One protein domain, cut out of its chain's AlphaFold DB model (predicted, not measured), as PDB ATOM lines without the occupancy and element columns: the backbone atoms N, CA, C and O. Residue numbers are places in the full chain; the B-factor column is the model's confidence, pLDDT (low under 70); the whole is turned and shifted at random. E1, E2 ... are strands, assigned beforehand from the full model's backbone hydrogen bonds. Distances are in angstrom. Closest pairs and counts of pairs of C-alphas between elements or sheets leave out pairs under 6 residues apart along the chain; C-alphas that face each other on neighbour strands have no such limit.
ATOM      1  N   THR A  16      49.598  39.248  33.328       94.25
ATOM      2  CA  THR A  16      49.028  38.031  32.728       94.25
ATOM      3  C   THR A  16      50.131  37.059  32.332       94.25
ATOM      4  O   THR A  16      51.025  37.412  31.566       94.25
ATOM      5  N   PHE A  17      50.049  35.825  32.825       96.69
ATOM      6  CA  PHE A  17      50.879  34.705  32.394       96.69
ATOM      7  C   PHE A  17      50.002  33.660  31.709       96.69
ATOM      8  O   PHE A  17      48.996  33.235  32.269       96.69
ATOM      9  N   THR A  18      50.401  33.215  30.519       98.00
ATOM     10  CA  THR A  18      49.699  32.163  29.780       98.00
ATOM     11  C   THR A  18      50.701  31.118  29.311       98.00
ATOM     12  O   THR A  18      51.682  31.462  28.654       98.00
ATOM     13  N   ALA A  19      50.438  29.846  29.607       98.38
ATOM     14  CA  ALA A  19      51.226  28.718  29.122       98.38
ATOM     15  C   ALA A  19      50.316  27.615  28.581       98.38
ATOM     16  O   ALA A  19      49.322  27.245  29.213       98.38
ATOM     17  N   LYS A  20      50.677  27.082  27.410       98.50
ATOM     18  CA  LYS A  20      49.944  26.014  26.739       98.50
ATOM     19  C   LYS A  20      50.903  24.993  26.143       98.50
ATOM     20  O   LYS A  20      51.805  25.390  25.411       98.50
ATOM     21  N   ASN A  21      50.646  23.705  26.369       98.44
ATOM     22  CA  ASN A  21      51.439  22.600  25.813       98.44
ATOM     23  C   ASN A  21      52.943  22.702  26.135       98.44
ATOM     24  O   ASN A  21      53.785  22.340  25.310       98.44
ATOM     25  N   SER A  34      62.914  22.986  46.784       96.25
ATOM     26  CA  SER A  34      62.053  22.539  47.889       96.25
ATOM     27  C   SER A  34      61.406  23.684  48.677       96.25
ATOM     28  O   SER A  34      60.659  23.417  49.612       96.25
ATOM     29  N   SER A  35      61.691  24.948  48.347       95.44
ATOM     30  CA  SER A  35      61.286  26.101  49.170       95.44
ATOM     31  C   SER A  35      60.476  27.151  48.415       95.44
ATOM     32  O   SER A  35      59.604  27.783  49.009       95.44
ATOM     33  N   ALA A  36      60.719  27.342  47.117       96.12
ATOM     34  CA  ALA A  36      60.012  28.356  46.349       96.12
ATOM     35  C   ALA A  36      58.608  27.885  45.948       96.12
ATOM     36  O   ALA A  36      58.462  26.780  45.414       96.12
ATOM     37  N   PRO A  37      57.567  28.717  46.129       97.62
ATOM     38  CA  PRO A  37      56.284  28.461  45.496       97.62
ATOM     39  C   PRO A  37      56.432  28.532  43.974       97.62
ATOM     40  O   PRO A  37      57.210  29.336  43.454       97.62
ATOM     41  N   PHE A  38      55.659  27.725  43.251       98.06
ATOM     42  CA  PHE A  38      55.731  27.708  41.794       98.06
ATOM     43  C   PHE A  38      55.251  29.037  41.189       98.06
ATOM     44  O   PHE A  38      55.946  29.666  40.387       98.06
ATOM     45  N   PHE A  39      54.106  29.534  41.662       98.31
ATOM     46  CA  PHE A  39      53.655  30.902  41.431       98.31
ATOM     47  C   PHE A  39      53.717  31.717  42.720       98.31
ATOM     48  O   PHE A  39      53.117  31.361  43.730       98.31
ATOM     49  N   PHE A  40      54.404  32.858  42.659       97.06
ATOM     50  CA  PHE A  40      54.419  33.853  43.728       97.06
ATOM     51  C   PHE A  40      53.831  35.169  43.235       97.06
ATOM     52  O   PHE A  40      54.328  35.706  42.237       97.06
ATOM     53  N   ILE A  41      52.798  35.660  43.922       96.44
ATOM     54  CA  ILE A  41      52.066  36.884  43.581       96.44
ATOM     55  C   ILE A  41      52.139  37.847  44.760       96.44
ATOM     56  O   ILE A  41      51.755  37.505  45.877       96.44
ATOM     57  N   THR A  42      52.619  39.058  44.499       94.38
ATOM     58  CA  THR A  42      52.741  40.114  45.505       94.38
ATOM     59  C   THR A  42      52.584  41.478  44.843       94.38
ATOM     60  O   THR A  42      53.022  41.666  43.704       94.38
ATOM     61  N   ASN A  43      51.963  42.429  45.543       91.56
ATOM     62  CA  ASN A  43      51.794  43.817  45.107       91.56
ATOM     63  C   ASN A  43      51.265  43.966  43.666       91.56
ATOM     64  O   ASN A  43      51.781  44.776  42.892       91.56
ATOM     65  N   THR A  44      50.312  43.127  43.258       91.19
ATOM     66  CA  THR A  44      49.763  43.154  41.897       91.19
ATOM     67  C   THR A  44      48.469  42.354  41.786       91.19
ATOM     68  O   THR A  44      48.211  41.447  42.584       91.19
ATOM     69  N   ASN A  45      47.701  42.661  40.741       93.06
ATOM     70  CA  ASN A  45      46.663  41.781  40.228       93.06
ATOM     71  C   ASN A  45      47.292  40.849  39.186       93.06
ATOM     72  O   ASN A  45      48.041  41.307  38.323       93.06
ATOM     73  N   ALA A  46      46.974  39.560  39.220       95.81
ATOM     74  CA  ALA A  46      47.522  38.576  38.303       95.81
ATOM     75  C   ALA A  46      46.446  37.669  37.699       95.81
ATOM     76  O   ALA A  46      45.511  37.250  38.376       95.81
ATOM     77  N   VAL A  47      46.620  37.312  36.429       98.25
ATOM     78  CA  VAL A  47      45.857  36.254  35.760       98.25
ATOM     79  C   VAL A  47      46.836  35.212  35.237       98.25
ATOM     80  O   VAL A  47      47.738  35.524  34.464       98.25
ATOM     81  N   ILE A  48      46.659  33.966  35.658       98.69
ATOM     82  CA  ILE A  48      47.457  32.816  35.240       98.69
ATOM     83  C   ILE A  48      46.549  31.896  34.430       98.69
ATOM     84  O   ILE A  48      45.561  31.399  34.958       98.69
ATOM     85  N   ASN A  49      46.878  31.645  33.166       98.75
ATOM     86  CA  ASN A  49      46.139  30.736  32.291       98.75
ATOM     87  C   ASN A  49      47.018  29.536  31.932       98.75
ATOM     88  O   ASN A  49      48.075  29.696  31.317       98.75
ATOM     89  N   LEU A  50      46.579  28.335  32.302       98.88
ATOM     90  CA  LEU A  50      47.312  27.092  32.089       98.88
ATOM     91  C   LEU A  50      46.461  26.110  31.289       98.88
ATOM     92  O   LEU A  50      45.349  25.770  31.694       98.88
ATOM     93  N   GLU A  51      47.005  25.629  30.176       98.81
ATOM     94  CA  GLU A  51      46.374  24.594  29.364       98.81
ATOM     95  C   GLU A  51      47.352  23.471  29.002       98.81
ATOM     96  O   GLU A  51      48.323  23.694  28.281       98.81
ATOM     97  N   ASN A  52      47.077  22.245  29.454       98.62
ATOM     98  CA  ASN A  52      47.831  21.049  29.064       98.62
ATOM     99  C   ASN A  52      49.365  21.186  29.213       98.62
ATOM    100  O   ASN A  52      50.133  20.834  28.316       98.62
ATOM    101  N   ASN A  53      49.825  21.747  30.330       98.69
ATOM    102  CA  ASN A  53      51.249  21.848  30.645       98.69
ATOM    103  C   ASN A  53      51.700  20.702  31.553       98.69
ATOM    104  O   ASN A  53      50.935  20.216  32.386       98.69
ATOM    105  N   ASN A  54      52.979  20.353  31.468       98.31
ATOM    106  CA  ASN A  54      53.686  19.596  32.491       98.31
ATOM    107  C   ASN A  54      54.334  20.578  33.484       98.31
ATOM    108  O   ASN A  54      55.044  21.493  33.063       98.31
ATOM    109  N   ILE A  55      54.064  20.424  34.780       98.12
ATOM    110  CA  ILE A  55      54.539  21.333  35.834       98.12
ATOM    111  C   ILE A  55      55.321  20.529  36.873       98.12
ATOM    112  O   ILE A  55      54.772  19.608  37.472       98.12
ATOM    113  N   GLU A  56      56.585  20.894  37.102       97.75
ATOM    114  CA  GLU A  56      57.508  20.150  37.971       97.75
ATOM    115  C   GLU A  56      58.215  21.075  38.970       97.75
ATOM    116  O   GLU A  56      58.920  22.008  38.592       97.75
ATOM    117  N   TYR A  57      58.043  20.827  40.264       97.88
ATOM    118  CA  TYR A  57      58.683  21.592  41.335       97.88
ATOM    119  C   TYR A  57      58.601  20.812  42.658       97.88
ATOM    120  O   TYR A  57      57.781  19.903  42.782       97.88
ATOM    121  N   GLY A  58      59.464  21.125  43.631       97.50
ATOM    122  CA  GLY A  58      59.642  20.305  44.839       97.50
ATOM    123  C   GLY A  58      58.970  20.828  46.110       97.50
ATOM    124  O   GLY A  58      58.776  20.064  47.049       97.50
ATOM    125  N   SER A  59      58.603  22.110  46.166       97.88
ATOM    126  CA  SER A  59      58.096  22.742  47.396       97.88
ATOM    127  C   SER A  59      56.691  22.306  47.802       97.88
ATOM    128  O   SER A  59      56.277  22.556  48.932       97.88
ATOM    129  N   ASN A  60      55.936  21.697  46.881       98.25
ATOM    130  CA  ASN A  60      54.511  21.406  47.042       98.25
ATOM    131  C   ASN A  60      53.642  22.660  47.305       98.25
ATOM    132  O   ASN A  60      52.490  22.536  47.713       98.25
ATOM    133  N   ILE A  61      54.156  23.871  47.059       98.69
ATOM    134  CA  ILE A  61      53.381  25.116  47.076       98.69
ATOM    135  C   ILE A  61      53.157  25.556  45.629       98.69
ATOM    136  O   ILE A  61      54.050  26.113  44.987       98.69
ATOM    137  N   LEU A  62      51.960  25.302  45.102       98.75
ATOM    138  CA  LEU A  62      51.603  25.660  43.729       98.75
ATOM    139  C   LEU A  62      51.519  27.172  43.567       98.75
ATOM    140  O   LEU A  62      52.045  27.742  42.612       98.75
ATOM    141  N   LEU A  63      50.832  27.820  44.499       98.75
ATOM    142  CA  LEU A  63      50.571  29.244  44.437       98.75
ATOM    143  C   LEU A  63      50.650  29.845  45.832       98.75
ATOM    144  O   LEU A  63      50.058  29.332  46.778       98.75
ATOM    145  N   LYS A  64      51.369  30.957  45.931       98.50
ATOM    146  CA  LYS A  64      51.428  31.786  47.124       98.50
ATOM    147  C   LYS A  64      51.112  33.230  46.759       98.50
ATOM    148  O   LYS A  64      51.868  33.858  46.016       98.50
ATOM    149  N   ALA A  65      50.003  33.739  47.283       98.12
ATOM    150  CA  ALA A  65      49.639  35.147  47.209       98.12
ATOM    151  C   ALA A  65      49.887  35.779  48.583       98.12
ATOM    152  O   ALA A  65      49.228  35.427  49.563       98.12
ATOM    153  N   ALA A  66      50.890  36.648  48.674       96.25
ATOM    154  CA  ALA A  66      51.273  37.241  49.947       96.25
ATOM    155  C   ALA A  66      51.919  38.613  49.777       96.25
ATOM    156  O   ALA A  66      52.614  38.890  48.796       96.25
ATOM    157  N   ALA A  67      51.741  39.457  50.782       93.06
ATOM    158  CA  ALA A  67      52.561  40.630  50.977       93.06
ATOM    159  C   ALA A  67      53.960  40.255  51.471       93.06
ATOM    160  O   ALA A  67      54.185  39.233  52.121       93.06
ATOM    161  N   THR A  68      54.907  41.131  51.172       87.50
ATOM    162  CA  THR A  68      56.311  41.013  51.581       87.50
ATOM    163  C   THR A  68      56.791  42.334  52.161       87.50
ATOM    164  O   THR A  68      56.067  43.330  52.143       87.50
ATOM    165  N   THR A  69      58.003  42.366  52.699       82.62
ATOM    166  CA  THR A  69      58.621  43.630  53.126       82.62
ATOM    167  C   THR A  69      59.362  44.329  51.989       82.62
ATOM    168  O   THR A  69      59.632  45.524  52.064       82.62
ATOM    169  N   GLU A  70      59.670  43.586  50.933       82.31
ATOM    170  CA  GLU A  70      60.539  43.978  49.835       82.31
ATOM    171  C   GLU A  70      59.780  44.685  48.707       82.31
ATOM    172  O   GLU A  70      60.351  45.531  48.015       82.31
ATOM    173  N   TRP A  71      58.496  44.365  48.513       81.50
ATOM    174  CA  TRP A  71      57.737  44.793  47.339       81.50
ATOM    175  C   TRP A  71      56.409  45.445  47.716       81.50
ATOM    176  O   TRP A  71      55.512  44.785  48.232       81.50
ATOM    177  N   GLY A  72      56.252  46.731  47.391       78.94
ATOM    178  CA  GLY A  72      55.011  47.476  47.611       78.94
ATOM    179  C   GLY A  72      54.945  48.225  48.942       78.94
ATOM    180  O   GLY A  72      55.891  48.251  49.727       78.94
ATOM    181  N   LYS A  73      53.796  48.854  49.201       82.69
ATOM    182  CA  LYS A  73      53.517  49.513  50.482       82.69
ATOM    183  C   LYS A  73      53.021  48.484  51.494       82.69
ATOM    184  O   LYS A  73      51.941  47.925  51.308       82.69
ATOM    185  N   THR A  74      53.763  48.291  52.584       86.12
ATOM    186  CA  THR A  74      53.387  47.384  53.679       86.12
ATOM    187  C   THR A  74      51.940  47.598  54.117       86.12
ATOM    188  O   THR A  74      51.539  48.713  54.457       86.12
ATOM    189  N   GLY A  75      51.161  46.517  54.120       85.19
ATOM    190  CA  GLY A  75      49.740  46.539  54.478       85.19
ATOM    191  C   GLY A  75      48.797  46.844  53.311       85.19
ATOM    192  O   GLY A  75      47.586  46.866  53.502       85.19
ATOM    193  N   SER A  76      49.318  47.075  52.106       86.31
ATOM    194  CA  SER A  76      48.526  47.273  50.880       86.31
ATOM    195  C   SER A  76      49.158  46.599  49.656       86.31
ATOM    196  O   SER A  76      48.828  46.935  48.527       86.31
ATOM    197  N   ASN A  77      50.071  45.655  49.886       90.06
ATOM    198  CA  ASN A  77      50.898  44.993  48.882       90.06
ATOM    199  C   ASN A  77      50.611  43.487  48.756       90.06
ATOM    200  O   ASN A  77      51.483  42.714  48.360       90.06
ATOM    201  N   GLY A  78      49.398  43.065  49.114       92.69
ATOM    202  CA  GLY A  78      48.933  41.703  48.864       92.69
ATOM    203  C   GLY A  78      48.880  41.380  47.368       92.69
ATOM    204  O   GLY A  78      48.931  42.268  46.513       92.69
ATOM    205  N   GLY A  79      48.805  40.091  47.053       94.88
ATOM    206  CA  GLY A  79      48.551  39.616  45.697       94.88
ATOM    207  C   GLY A  79      47.067  39.331  45.493       94.88
ATOM    208  O   GLY A  79      46.447  38.702  46.345       94.88
ATOM    209  N   VAL A  80      46.506  39.742  44.358       96.75
ATOM    210  CA  VAL A  80      45.173  39.304  43.913       96.75
ATOM    211  C   VAL A  80      45.372  38.459  42.669       96.75
ATOM    212  O   VAL A  80      45.937  38.945  41.693       96.75
ATOM    213  N   VAL A  81      44.959  37.193  42.676       98.44
ATOM    214  CA  VAL A  81      45.233  36.293  41.549       98.44
ATOM    215  C   VAL A  81      44.035  35.470  41.116       98.44
ATOM    216  O   VAL A  81      43.333  34.881  41.930       98.44
ATOM    217  N   THR A  82      43.853  35.367  39.803       98.81
ATOM    218  CA  THR A  82      42.979  34.376  39.173       98.81
ATOM    219  C   THR A  82      43.832  33.336  38.456       98.81
ATOM    220  O   THR A  82      44.581  33.676  37.540       98.81
ATOM    221  N   LEU A  83      43.714  32.069  38.845       98.88
ATOM    222  CA  LEU A  83      44.315  30.934  38.151       98.88
ATOM    223  C   LEU A  83      43.229  30.178  37.383       98.88
ATOM    224  O   LEU A  83      42.318  29.606  37.974       98.88
ATOM    225  N   ASN A  84      43.350  30.158  36.061       98.88
ATOM    226  CA  ASN A  84      42.489  29.426  35.145       98.88
ATOM    227  C   ASN A  84      43.234  28.194  34.629       98.88
ATOM    228  O   ASN A  84      44.248  28.322  33.938       98.88
ATOM    229  N   ALA A  85      42.716  27.009  34.933       98.88
ATOM    230  CA  ALA A  85      43.229  25.740  34.442       98.88
ATOM    231  C   ALA A  85      42.219  25.100  33.484       98.88
ATOM    232  O   ALA A  85      41.034  24.983  33.792       98.88
ATOM    233  N   SER A  86      42.697  24.688  32.313       98.88
ATOM    234  CA  SER A  86      41.906  24.005  31.289       98.88
ATOM    235  C   SER A  86      42.653  22.765  30.818       98.88
ATOM    236  O   SER A  86      43.763  22.898  30.309       98.88
ATOM    237  N   ASN A  87      42.083  21.566  30.960       98.69
ATOM    238  CA  ASN A  87      42.802  20.310  30.702       98.69
ATOM    239  C   ASN A  87      44.204  20.315  31.348       98.69
ATOM    240  O   ASN A  87      45.218  20.010  30.720       98.69
ATOM    241  N   GLN A  88      44.277  20.798  32.588       98.81
ATOM    242  CA  GLN A  88      45.526  21.004  33.305       98.81
ATOM    243  C   GLN A  88      45.533  20.132  34.556       98.81
ATOM    244  O   GLN A  88      44.619  20.193  35.375       98.81
ATOM    245  N   LYS A  89      46.594  19.339  34.718       98.75
ATOM    246  CA  LYS A  89      46.886  18.648  35.974       98.75
ATOM    247  C   LYS A  89      47.715  19.566  36.864       98.75
ATOM    248  O   LYS A  89      48.760  20.058  36.440       98.75
ATOM    249  N   LEU A  90      47.245  19.788  38.080       98.81
ATOM    250  CA  LEU A  90      47.885  20.595  39.106       98.81
ATOM    251  C   LEU A  90      48.057  19.746  40.365       98.81
ATOM    252  O   LEU A  90      47.210  18.931  40.713       98.81
ATOM    253  N   VAL A  91      49.161  19.953  41.063       98.81
ATOM    254  CA  VAL A  91      49.420  19.395  42.393       98.81
ATOM    255  C   VAL A  91      50.005  20.529  43.211       98.81
ATOM    256  O   VAL A  91      50.714  21.347  42.629       98.81
ATOM    257  N   GLY A  92      49.709  20.585  44.505       98.75
ATOM    258  CA  GLY A  92      50.311  21.499  45.468       98.75
ATOM    259  C   GLY A  92      49.318  22.418  46.168       98.75
ATOM    260  O   GLY A  92      48.187  22.636  45.728       98.75
ATOM    261  N   ASN A  93      49.779  22.964  47.287       98.88
ATOM    262  CA  ASN A  93      49.021  23.829  48.174       98.88
ATOM    263  C   ASN A  93      48.884  25.241  47.608       98.88
ATOM    264  O   ASN A  93      49.738  25.724  46.859       98.88
ATOM    265  N   ILE A  94      47.817  25.908  48.033       98.88
ATOM    266  CA  ILE A  94      47.543  27.304  47.723       98.88
ATOM    267  C   ILE A  94      47.538  28.086  49.035       98.88
ATOM    268  O   ILE A  94      46.654  27.920  49.878       98.88
ATOM    269  N   GLU A  95      48.558  28.922  49.205       98.81
ATOM    270  CA  GLU A  95      48.782  29.747  50.391       98.81
ATOM    271  C   GLU A  95      48.396  31.197  50.106       98.81
ATOM    272  O   GLU A  95      48.803  31.779  49.099       98.81
ATOM    273  N   ILE A  96      47.607  31.792  50.996       98.75
ATOM    274  CA  ILE A  96      47.068  33.137  50.810       98.75
ATOM    275  C   ILE A  96      47.143  33.861  52.151       98.75
ATOM    276  O   ILE A  96      46.661  33.347  53.160       98.75
ATOM    277  N   ASP A  97      47.770  35.034  52.176       98.06
ATOM    278  CA  ASP A  97      47.854  35.837  53.394       98.06
ATOM    279  C   ASP A  97      46.605  36.702  53.635       98.06
ATOM    280  O   ASP A  97      45.705  36.822  52.803       98.06
ATOM    281  N   LYS A  98      46.585  37.375  54.788       97.94
ATOM    282  CA  LYS A  98      45.451  38.181  55.261       97.94
ATOM    283  C   LYS A  98      45.056  39.395  54.426       97.94
ATOM    284  O   LYS A  98      44.023  39.999  54.705       97.94
ATOM    285  N   ILE A  99      45.875  39.810  53.465       97.19
ATOM    286  CA  ILE A  99      45.554  40.926  52.565       97.19
ATOM    287  C   ILE A  99      45.590  40.516  51.093       97.19
ATOM    288  O   ILE A  99      45.508  41.384  50.224       97.19
ATOM    289  N   SER A 100      45.682  39.216  50.822       98.31
ATOM    290  CA  SER A 100      45.744  38.636  49.487       98.31
ATOM    291  C   SER A 100      44.494  37.822  49.174       98.31
ATOM    292  O   SER A 100      43.758  37.387  50.063       98.31
ATOM    293  N   GLU A 101      44.263  37.629  47.883       98.62
ATOM    294  CA  GLU A 101      43.072  37.001  47.328       98.62
ATOM    295  C   GLU A 101      43.476  36.001  46.247       98.62
ATOM    296  O   GLU A 101      44.346  36.299  45.421       98.62
ATOM    297  N   ALA A 102      42.831  34.834  46.210       98.75
ATOM    298  CA  ALA A 102      42.996  33.899  45.101       98.75
ATOM    299  C   ALA A 102      41.662  33.313  44.635       98.75
ATOM    300  O   ALA A 102      40.854  32.852  45.439       98.75
ATOM    301  N   GLN A 103      41.477  33.268  43.319       98.88
ATOM    302  CA  GLN A 103      40.394  32.566  42.649       98.88
ATOM    303  C   GLN A 103      40.976  31.481  41.746       98.88
ATOM    304  O   GLN A 103      41.803  31.765  40.881       98.88
ATOM    305  N   ILE A 104      40.516  30.247  41.921       98.88
ATOM    306  CA  ILE A 104      40.959  29.077  41.165       98.88
ATOM    307  C   ILE A 104      39.782  28.542  40.358       98.88
ATOM    308  O   ILE A 104      38.739  28.236  40.925       98.88
ATOM    309  N   ASN A 105      39.949  28.420  39.045       98.88
ATOM    310  CA  ASN A 105      38.919  27.921  38.141       98.88
ATOM    311  C   ASN A 105      39.451  26.690  37.399       98.88
ATOM    312  O   ASN A 105      40.395  26.816  36.612       98.88
ATOM    313  N   LEU A 106      38.861  25.515  37.635       98.88
ATOM    314  CA  LEU A 106      39.222  24.270  36.950       98.88
ATOM    315  C   LEU A 106      38.156  23.910  35.916       98.88
ATOM    316  O   LEU A 106      36.984  23.739  36.248       98.88
ATOM    317  N   LYS A 107      38.578  23.809  34.656       98.75
ATOM    318  CA  LYS A 107      37.708  23.490  33.521       98.75
ATOM    319  C   LYS A 107      38.298  22.410  32.625       98.75
ATOM    320  O   LYS A 107      39.500  22.137  32.666       98.75
ATOM    321  N   ASN A 108      37.474  21.863  31.741       98.31
ATOM    322  CA  ASN A 108      37.846  20.967  30.654       98.31
ATOM    323  C   ASN A 108      38.687  19.781  31.143       98.31
ATOM    324  O   ASN A 108      39.818  19.597  30.701       98.31
ATOM    325  N   SER A 109      38.149  18.995  32.077       98.50
ATOM    326  CA  SER A 109      38.810  17.817  32.660       98.50
ATOM    327  C   SER A 109      40.135  18.135  33.363       98.50
ATOM    328  O   SER A 109      41.069  17.332  33.357       98.50
ATOM    329  N   SER A 110      40.233  19.317  33.974       98.88
ATOM    330  CA  SER A 110      41.376  19.657  34.820       98.88
ATOM    331  C   SER A 110      41.372  18.829  36.103       98.88
ATOM    332  O   SER A 110      40.341  18.320  36.542       98.88
ATOM    333  N   SER A 111      42.539  18.698  36.727       98.81
ATOM    334  CA  SER A 111      42.648  18.061  38.037       98.81
ATOM    335  C   SER A 111      43.543  18.838  38.981       98.81
ATOM    336  O   SER A 111      44.527  19.435  38.547       98.81
ATOM    337  N   TRP A 112      43.210  18.814  40.268       98.81
ATOM    338  CA  TRP A 112      44.026  19.422  41.314       98.81
ATOM    339  C   TRP A 112      44.111  18.535  42.559       98.81
ATOM    340  O   TRP A 112      43.098  18.062  43.061       98.81
ATOM    341  N   GLU A 113      45.319  18.324  43.076       98.88
ATOM    342  CA  GLU A 113      45.549  17.672  44.372       98.88
ATOM    343  C   GLU A 113      46.258  18.642  45.324       98.88
ATOM    344  O   GLU A 113      47.353  19.115  45.015       98.88
ATOM    345  N   GLY A 114      45.653  18.961  46.471       98.75
ATOM    346  CA  GLY A 114      46.203  19.968  47.383       98.75
ATOM    347  C   GLY A 114      45.252  20.400  48.500       98.75
ATOM    348  O   GLY A 114      44.324  19.678  48.860       98.75
ATOM    349  N   LYS A 115      45.531  21.564  49.091       98.75
ATOM    350  CA  LYS A 115      44.647  22.287  50.020       98.75
ATOM    351  C   LYS A 115      44.744  23.795  49.770       98.75
ATOM    352  O   LYS A 115      45.791  24.271  49.322       98.75
ATOM    353  N   ILE A 116      43.679  24.539  50.061       98.81
ATOM    354  CA  ILE A 116      43.611  26.000  49.886       98.81
ATOM    355  C   ILE A 116      43.433  26.677  51.243       98.81
ATOM    356  O   ILE A 116      42.511  26.340  51.981       98.81
ATOM    357  N   ASN A 117      44.278  27.673  51.537       98.69
ATOM    358  CA  ASN A 117      44.121  28.565  52.691       98.69
ATOM    359  C   ASN A 117      43.973  27.801  54.024       98.69
ATOM    360  O   ASN A 117      43.084  28.094  54.815       98.69
ATOM    361  N   SER A 118      44.833  26.810  54.289       97.56
ATOM    362  CA  SER A 118      44.695  25.945  55.477       97.56
ATOM    363  C   SER A 118      44.807  26.676  56.817       97.56
ATOM    364  O   SER A 118      44.369  26.144  57.831       97.56
ATOM    365  N   ASP A 119      45.381  27.877  56.824       97.75
ATOM    366  CA  ASP A 119      45.504  28.707  58.028       97.75
ATOM    367  C   ASP A 119      44.244  29.555  58.276       97.75
ATOM    368  O   ASP A 119      44.122  30.185  59.324       97.75
ATOM    369  N   ASN A 120      43.307  29.576  57.319       98.31
ATOM    370  CA  ASN A 120      42.067  30.347  57.353       98.31
ATOM    371  C   ASN A 120      42.279  31.840  57.667       98.31
ATOM    372  O   ASN A 120      41.576  32.434  58.486       98.31
ATOM    373  N   ILE A 121      43.282  32.445  57.030       98.12
ATOM    374  CA  ILE A 121      43.622  33.859  57.232       98.12
ATOM    375  C   ILE A 121      43.393  34.718  55.995       98.12
ATOM    376  O   ILE A 121      43.442  35.935  56.138       98.12
ATOM    377  N   ALA A 122      43.180  34.122  54.817       98.44
ATOM    378  CA  ALA A 122      43.046  34.840  53.549       98.44
ATOM    379  C   ALA A 122      41.996  35.957  53.589       98.44
ATOM    380  O   ALA A 122      40.958  35.822  54.239       98.44
ATOM    381  N   LYS A 123      42.210  37.026  52.808       98.31
ATOM    382  CA  LYS A 123      41.150  38.019  52.567       98.31
ATOM    383  C   LYS A 123      39.998  37.402  51.764       98.31
ATOM    384  O   LYS A 123      38.837  37.628  52.095       98.31
ATOM    385  N   SER A 124      40.319  36.636  50.721       98.62
ATOM    386  CA  SER A 124      39.358  35.808  49.987       98.62
ATOM    387  C   SER A 124      40.047  34.598  49.349       98.62
ATOM    388  O   SER A 124      41.229  34.639  48.993       98.62
ATOM    389  N   ALA A 125      39.305  33.501  49.230       98.75
ATOM    390  CA  ALA A 125      39.759  32.274  48.590       98.75
ATOM    391  C   ALA A 125      38.565  31.607  47.902       98.75
ATOM    392  O   ALA A 125      37.612  31.204  48.570       98.75
ATOM    393  N   SER A 126      38.615  31.490  46.579       98.81
ATOM    394  CA  SER A 126      37.513  30.951  45.782       98.81
ATOM    395  C   SER A 126      37.966  29.777  44.925       98.81
ATOM    396  O   SER A 126      39.041  29.821  44.324       98.81
ATOM    397  N   LEU A 127      37.125  28.749  44.832       98.81
ATOM    398  CA  LEU A 127      37.334  27.591  43.964       98.81
ATOM    399  C   LEU A 127      36.071  27.338  43.137       98.81
ATOM    400  O   LEU A 127      34.985  27.236  43.702       98.81
ATOM    401  N   SER A 128      36.230  27.220  41.818       98.69
ATOM    402  CA  SER A 128      35.179  26.767  40.908       98.69
ATOM    403  C   SER A 128      35.620  25.542  40.108       98.69
ATOM    404  O   SER A 128      36.768  25.463  39.651       98.69
ATOM    405  N   LEU A 129      34.702  24.588  39.941       98.38
ATOM    406  CA  LEU A 129      34.894  23.347  39.197       98.38
ATOM    407  C   LEU A 129      33.777  23.191  38.165       98.38
ATOM    408  O   LEU A 129      32.598  23.306  38.500       98.38
ATOM    409  N   ASP A 130      34.144  22.881  36.921       98.50
ATOM    410  CA  ASP A 130      33.180  22.260  36.015       98.50
ATOM    411  C   ASP A 130      32.965  20.780  36.364       98.50
ATOM    412  O   ASP A 130      33.808  20.136  36.995       98.50
ATOM    413  N   SER A 131      31.852  20.218  35.896       98.12
ATOM    414  CA  SER A 131      31.450  18.834  36.215       98.12
ATOM    415  C   SER A 131      32.426  17.758  35.714       98.12
ATOM    416  O   SER A 131      32.334  16.591  36.097       98.12
ATOM    417  N   SER A 132      33.367  18.123  34.836       98.38
ATOM    418  CA  SER A 132      34.368  17.209  34.278       98.38
ATOM    419  C   SER A 132      35.691  17.213  35.047       98.38
ATOM    420  O   SER A 132      36.485  16.274  34.920       98.38
ATOM    421  N   SER A 133      35.950  18.271  35.813       98.81
ATOM    422  CA  SER A 133      37.189  18.479  36.551       98.81
ATOM    423  C   SER A 133      37.142  17.765  37.892       98.81
ATOM    424  O   SER A 133      36.071  17.578  38.453       98.81
ATOM    425  N   LYS A 134      38.301  17.346  38.408       98.81
ATOM    426  CA  LYS A 134      38.392  16.545  39.639       98.81
ATOM    427  C   LYS A 134      39.361  17.145  40.635       98.81
ATOM    428  O   LYS A 134      40.434  17.600  40.244       98.81
ATOM    429  N   ILE A 135      39.047  17.057  41.919       98.75
ATOM    430  CA  ILE A 135      39.990  17.452  42.965       98.75
ATOM    431  C   ILE A 135      40.220  16.337  43.973       98.75
ATOM    432  O   ILE A 135      39.368  15.473  44.166       98.75
ATOM    433  N   LYS A 136      41.375  16.383  44.635       98.81
ATOM    434  CA  LYS A 136      41.697  15.538  45.781       98.81
ATOM    435  C   LYS A 136      42.303  16.370  46.900       98.81
ATOM    436  O   LYS A 136      43.310  17.051  46.702       98.81
ATOM    437  N   LEU A 137      41.707  16.305  48.084       98.75
ATOM    438  CA  LEU A 137      42.178  17.070  49.227       98.75
ATOM    439  C   LEU A 137      43.368  16.385  49.907       98.75
ATOM    440  O   LEU A 137      43.455  15.162  50.030       98.75
ATOM    441  N   THR A 138      44.295  17.203  50.388       98.75
ATOM    442  CA  THR A 138      45.437  16.774  51.220       98.75
ATOM    443  C   THR A 138      45.421  17.423  52.605       98.75
ATOM    444  O   THR A 138      46.320  17.202  53.414       98.75
ATOM    445  N   GLY A 139      44.394  18.228  52.873       98.56
ATOM    446  CA  GLY A 139      44.144  18.940  54.113       98.56
ATOM    447  C   GLY A 139      42.837  19.721  54.010       98.56
ATOM    448  O   GLY A 139      42.312  19.911  52.907       98.56
ATOM    449  N   ASP A 140      42.348  20.204  55.148       98.69
ATOM    450  CA  ASP A 140      41.177  21.077  55.173       98.69
ATOM    451  C   ASP A 140      41.439  22.357  54.376       98.69
ATOM    452  O   ASP A 140      42.538  22.926  54.406       98.69
ATOM    453  N   SER A 141      40.420  22.783  53.634       98.69
ATOM    454  CA  SER A 141      40.465  23.982  52.799       98.69
ATOM    455  C   SER A 141      39.400  24.979  53.232       98.69
ATOM    456  O   SER A 141      38.248  24.604  53.441       98.69
ATOM    457  N   TYR A 142      39.779  26.252  53.338       98.81
ATOM    458  CA  TYR A 142      38.903  27.322  53.818       98.81
ATOM    459  C   TYR A 142      38.668  28.347  52.715       98.81
ATOM    460  O   TYR A 142      39.585  29.054  52.292       98.81
ATOM    461  N   LEU A 143      37.427  28.417  52.248       98.81
ATOM    462  CA  LEU A 143      37.005  29.212  51.109       98.81
ATOM    463  C   LEU A 143      35.970  30.258  51.527       98.81
ATOM    464  O   LEU A 143      35.144  30.045  52.413       98.81
ATOM    465  N   THR A 144      35.984  31.389  50.835       98.62
ATOM    466  CA  THR A 144      34.900  32.377  50.865       98.62
ATOM    467  C   THR A 144      33.800  32.028  49.867       98.62
ATOM    468  O   THR A 144      32.631  32.352  50.079       98.62
ATOM    469  N   THR A 145      34.158  31.358  48.769       98.50
ATOM    470  CA  THR A 145      33.217  30.935  47.727       98.50
ATOM    471  C   THR A 145      33.641  29.593  47.150       98.50
ATOM    472  O   THR A 145      34.817  29.371  46.862       98.50
ATOM    473  N   PHE A 146      32.673  28.703  46.970       98.31
ATOM    474  CA  PHE A 146      32.866  27.419  46.320       98.31
ATOM    475  C   PHE A 146      31.720  27.176  45.346       98.31
ATOM    476  O   PHE A 146      30.555  27.298  45.726       98.31
ATOM    477  N   GLU A 147      32.060  26.852  44.107       98.06
ATOM    478  CA  GLU A 147      31.106  26.516  43.056       98.06
ATOM    479  C   GLU A 147      31.516  25.189  42.418       98.06
ATOM    480  O   GLU A 147      32.655  25.022  41.983       98.06
ATOM    481  N   ASP A 148      30.579  24.253  42.343       97.88
ATOM    482  CA  ASP A 148      30.761  22.989  41.639       97.88
ATOM    483  C   ASP A 148      29.550  22.753  40.744       97.88
ATOM    484  O   ASP A 148      28.406  22.780  41.206       97.88
ATOM    485  N   GLU A 149      29.792  22.550  39.453       98.19
ATOM    486  CA  GLU A 149      28.729  22.171  38.525       98.19
ATOM    487  C   GLU A 149      28.228  20.734  38.783       98.19
ATOM    488  O   GLU A 149      27.085  20.420  38.442       98.19
ATOM    489  N   ASP A 150      29.038  19.863  39.406       96.25
ATOM    490  CA  ASP A 150      28.595  18.557  39.902       96.25
ATOM    491  C   ASP A 150      28.045  18.671  41.333       96.25
ATOM    492  O   ASP A 150      28.745  18.514  42.332       96.25
ATOM    493  N   SER A 151      26.731  18.863  41.439       91.75
ATOM    494  CA  SER A 151      26.030  18.946  42.732       91.75
ATOM    495  C   SER A 151      26.068  17.663  43.580       91.75
ATOM    496  O   SER A 151      25.625  17.683  44.728       91.75
ATOM    497  N   SER A 152      26.568  16.543  43.044       94.25
ATOM    498  CA  SER A 152      26.767  15.307  43.809       94.25
ATOM    499  C   SER A 152      28.131  15.227  44.500       94.25
ATOM    500  O   SER A 152      28.335  14.321  45.310       94.25
ATOM    501  N   PHE A 153      29.052  16.150  44.186       94.94
ATOM    502  CA  PHE A 153      30.437  16.179  44.667       94.94
ATOM    503  C   PHE A 153      31.230  14.884  44.405       94.94
ATOM    504  O   PHE A 153      32.223  14.603  45.077       94.94
ATOM    505  N   ASN A 154      30.824  14.069  43.423       95.75
ATOM    506  CA  ASN A 154      31.517  12.821  43.073       95.75
ATOM    507  C   ASN A 154      32.883  13.065  42.408       95.75
ATOM    508  O   ASN A 154      33.732  12.173  42.341       95.75
ATOM    509  N   ASN A 155      33.091  14.274  41.900       97.56
ATOM    510  CA  ASN A 155      34.348  14.789  41.379       97.56
ATOM    511  C   ASN A 155      35.334  15.261  42.470       97.56
ATOM    512  O   ASN A 155      36.471  15.617  42.142       97.56
ATOM    513  N   ILE A 156      34.947  15.214  43.749       98.12
ATOM    514  CA  ILE A 156      35.779  15.595  44.895       98.12
ATOM    515  C   ILE A 156      36.175  14.350  45.697       98.12
ATOM    516  O   ILE A 156      35.358  13.730  46.377       98.12
ATOM    517  N   ASP A 157      37.464  14.016  45.697       98.38
ATOM    518  CA  ASP A 157      38.034  13.101  46.684       98.38
ATOM    519  C   ASP A 157      38.413  13.884  47.947       98.38
ATOM    520  O   ASP A 157      39.475  14.505  48.040       98.38
ATOM    521  N   PHE A 158      37.525  13.857  48.940       97.81
ATOM    522  CA  PHE A 158      37.757  14.517  50.223       97.81
ATOM    523  C   PHE A 158      38.932  13.923  51.005       97.81
ATOM    524  O   PHE A 158      39.491  14.617  51.849       97.81
ATOM    525  N   ASN A 159      39.310  12.660  50.768       97.81
ATOM    526  CA  ASN A 159      40.464  12.018  51.407       97.81
ATOM    527  C   ASN A 159      40.535  12.214  52.948       97.81
ATOM    528  O   ASN A 159      41.607  12.382  53.525       97.81
ATOM    529  N   GLY A 160      39.373  12.226  53.617       97.12
ATOM    530  CA  GLY A 160      39.247  12.428  55.069       97.12
ATOM    531  C   GLY A 160      39.208  13.886  55.556       97.12
ATOM    532  O   GLY A 160      39.073  14.094  56.758       97.12
ATOM    533  N   TYR A 161      39.284  14.866  54.656       98.19
ATOM    534  CA  TYR A 161      39.272  16.307  54.939       98.19
ATOM    535  C   TYR A 161      37.956  16.974  54.530       98.19
ATOM    536  O   TYR A 161      37.065  16.329  53.973       98.19
ATOM    537  N   MET A 162      37.843  18.277  54.792       97.75
ATOM    538  CA  MET A 162      36.671  19.084  54.458       97.75
ATOM    539  C   MET A 162      37.018  20.345  53.661       97.75
ATOM    540  O   MET A 162      38.100  20.924  53.778       97.75
ATOM    541  N   ILE A 163      36.041  20.801  52.879       98.44
ATOM    542  CA  ILE A 163      35.986  22.174  52.379       98.44
ATOM    543  C   ILE A 163      35.012  22.936  53.273       98.44
ATOM    544  O   ILE A 163      33.853  22.542  53.413       98.44
ATOM    545  N   TYR A 164      35.493  24.026  53.860       98.56
ATOM    546  CA  TYR A 164      34.693  24.971  54.624       98.56
ATOM    547  C   TYR A 164      34.430  26.208  53.776       98.56
ATOM    548  O   TYR A 164      35.375  26.859  53.333       98.56
ATOM    549  N   VAL A 165      33.167  26.564  53.586       98.38
ATOM    550  CA  VAL A 165      32.747  27.797  52.922       98.38
ATOM    551  C   VAL A 165      32.184  28.727  53.979       98.38
ATOM    552  O   VAL A 165      31.185  28.416  54.616       98.38
ATOM    553  N   ASN A 166      32.854  29.856  54.208       97.50
ATOM    554  CA  ASN A 166      32.486  30.809  55.262       97.50
ATOM    555  C   ASN A 166      32.309  30.149  56.648       97.50
ATOM    556  O   ASN A 166      31.469  30.557  57.445       97.50
ATOM    557  N   GLY A 167      33.124  29.128  56.938       96.44
ATOM    558  CA  GLY A 167      33.102  28.380  58.198       96.44
ATOM    559  C   GLY A 167      32.155  27.177  58.230       96.44
ATOM    560  O   GLY A 167      32.215  26.404  59.184       96.44
ATOM    561  N   GLU A 168      31.338  26.964  57.200       97.69
ATOM    562  CA  GLU A 168      30.428  25.818  57.102       97.69
ATOM    563  C   GLU A 168      31.025  24.729  56.208       97.69
ATOM    564  O   GLU A 168      31.449  25.000  55.088       97.69
ATOM    565  N   ALA A 169      31.081  23.487  56.692       96.44
ATOM    566  CA  ALA A 169      31.522  22.364  55.868       96.44
ATOM    567  C   ALA A 169      30.472  22.059  54.786       96.44
ATOM    568  O   ALA A 169      29.284  21.995  55.089       96.44
ATOM    569  N   ILE A 170      30.895  21.818  53.543       89.38
ATOM    570  CA  ILE A 170      29.984  21.575  52.403       89.38
ATOM    571  C   ILE A 170      29.410  20.144  52.338       89.38
ATOM    572  O   ILE A 170      29.074  19.658  51.258       89.38
TER     573      ILE A 170
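Overview. This is residues 16 to 21 and 34 to 170 of the 171 residues of an uncharacterized protein of Clostridium sp. CAG:571 (UniProt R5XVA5). The printed part is wound in stacked turns, a three-sided solenoid: one side is a wide wall of long strands, E1 E3 E6 E9 E11 E14, and the other two are narrower walls of short strands, E2 E5 E8 and E7 E10 E12. The small pair E13 and E15 lies toward the last turns, and E1 is at the other end of the wide wall. The printed part has 143 residues with fifteen named strands, E1 to E15 in order, and no named helix; the class is all strand, though under half of the residues, 70, are in named strands. Within each sheet the strands are parallel; the whole is compact, with a radius of gyration of the C-alphas of 14.4 A and spans of 44 by 38 by 26 A.

Along the chain. Find C-alpha 16 at (49.028, 38.031, 32.728), where E1, residues 16 to 20, begins. After the cut come E2, 39 to 41, and E3, 44 to 51, 22.7 A long. E4, 54 to 56, and E5, 61 to 65, precede E6, 79 to 86, 22.3 A long, which begins at C-alpha 79 (48.551, 39.616, 45.697). Next are E7, 89 to 91, E8, 93 to 96, and E9, 101 to 107, 20.0 A long. Read on through E10, 111 to 114, E11, 124 to 129, 17.1 A long, E12, 134 to 137, E13, 141 to 143, and E14, 145 to 148. E15, 163 to 165, ends at C-alpha 165 (32.747, 27.797, 52.922).

Arrangement. Begin with the largest sheet, order E1 E3 E6 E9 E11 E14. Look for N 17 and O 47, 2.8 A, between E1 and E3, and N 83 and O 103, 2.8 A, between E6 and E9. The sheet E2 E5 E8 makes a sandwich with it, two sheets face to face, 9.2 A centre to centre where they face each other and their best planes 25 degrees apart; between the neighbours E5 and E8, N 95 and O 63 are within hydrogen-bond range at 2.9 A. In E7 E10 E12, N 112 and O 134 are 3.0 A apart. E7 runs on into E8 at 70 degrees. E13 and E15 are neighbours, with N 164 and O 141 at 2.8 A. E4 pairs with no named strand; its closest C-alpha to E7 is that of Ile 55, 7.5 A from Leu 90's.

Size, cuts and confidence. The two C-alphas farthest apart, those of Glu 70 and Ser 152, are 44.7 A apart. Residues 22 to 33 are not printed, and C-alphas 21 and 34 stand 24.5 A apart across this cut. Look for the long links at residues 66 to 78 and 149 to 162. The mean pLDDT of the printed part is 96.8, and no printed residue is under 70.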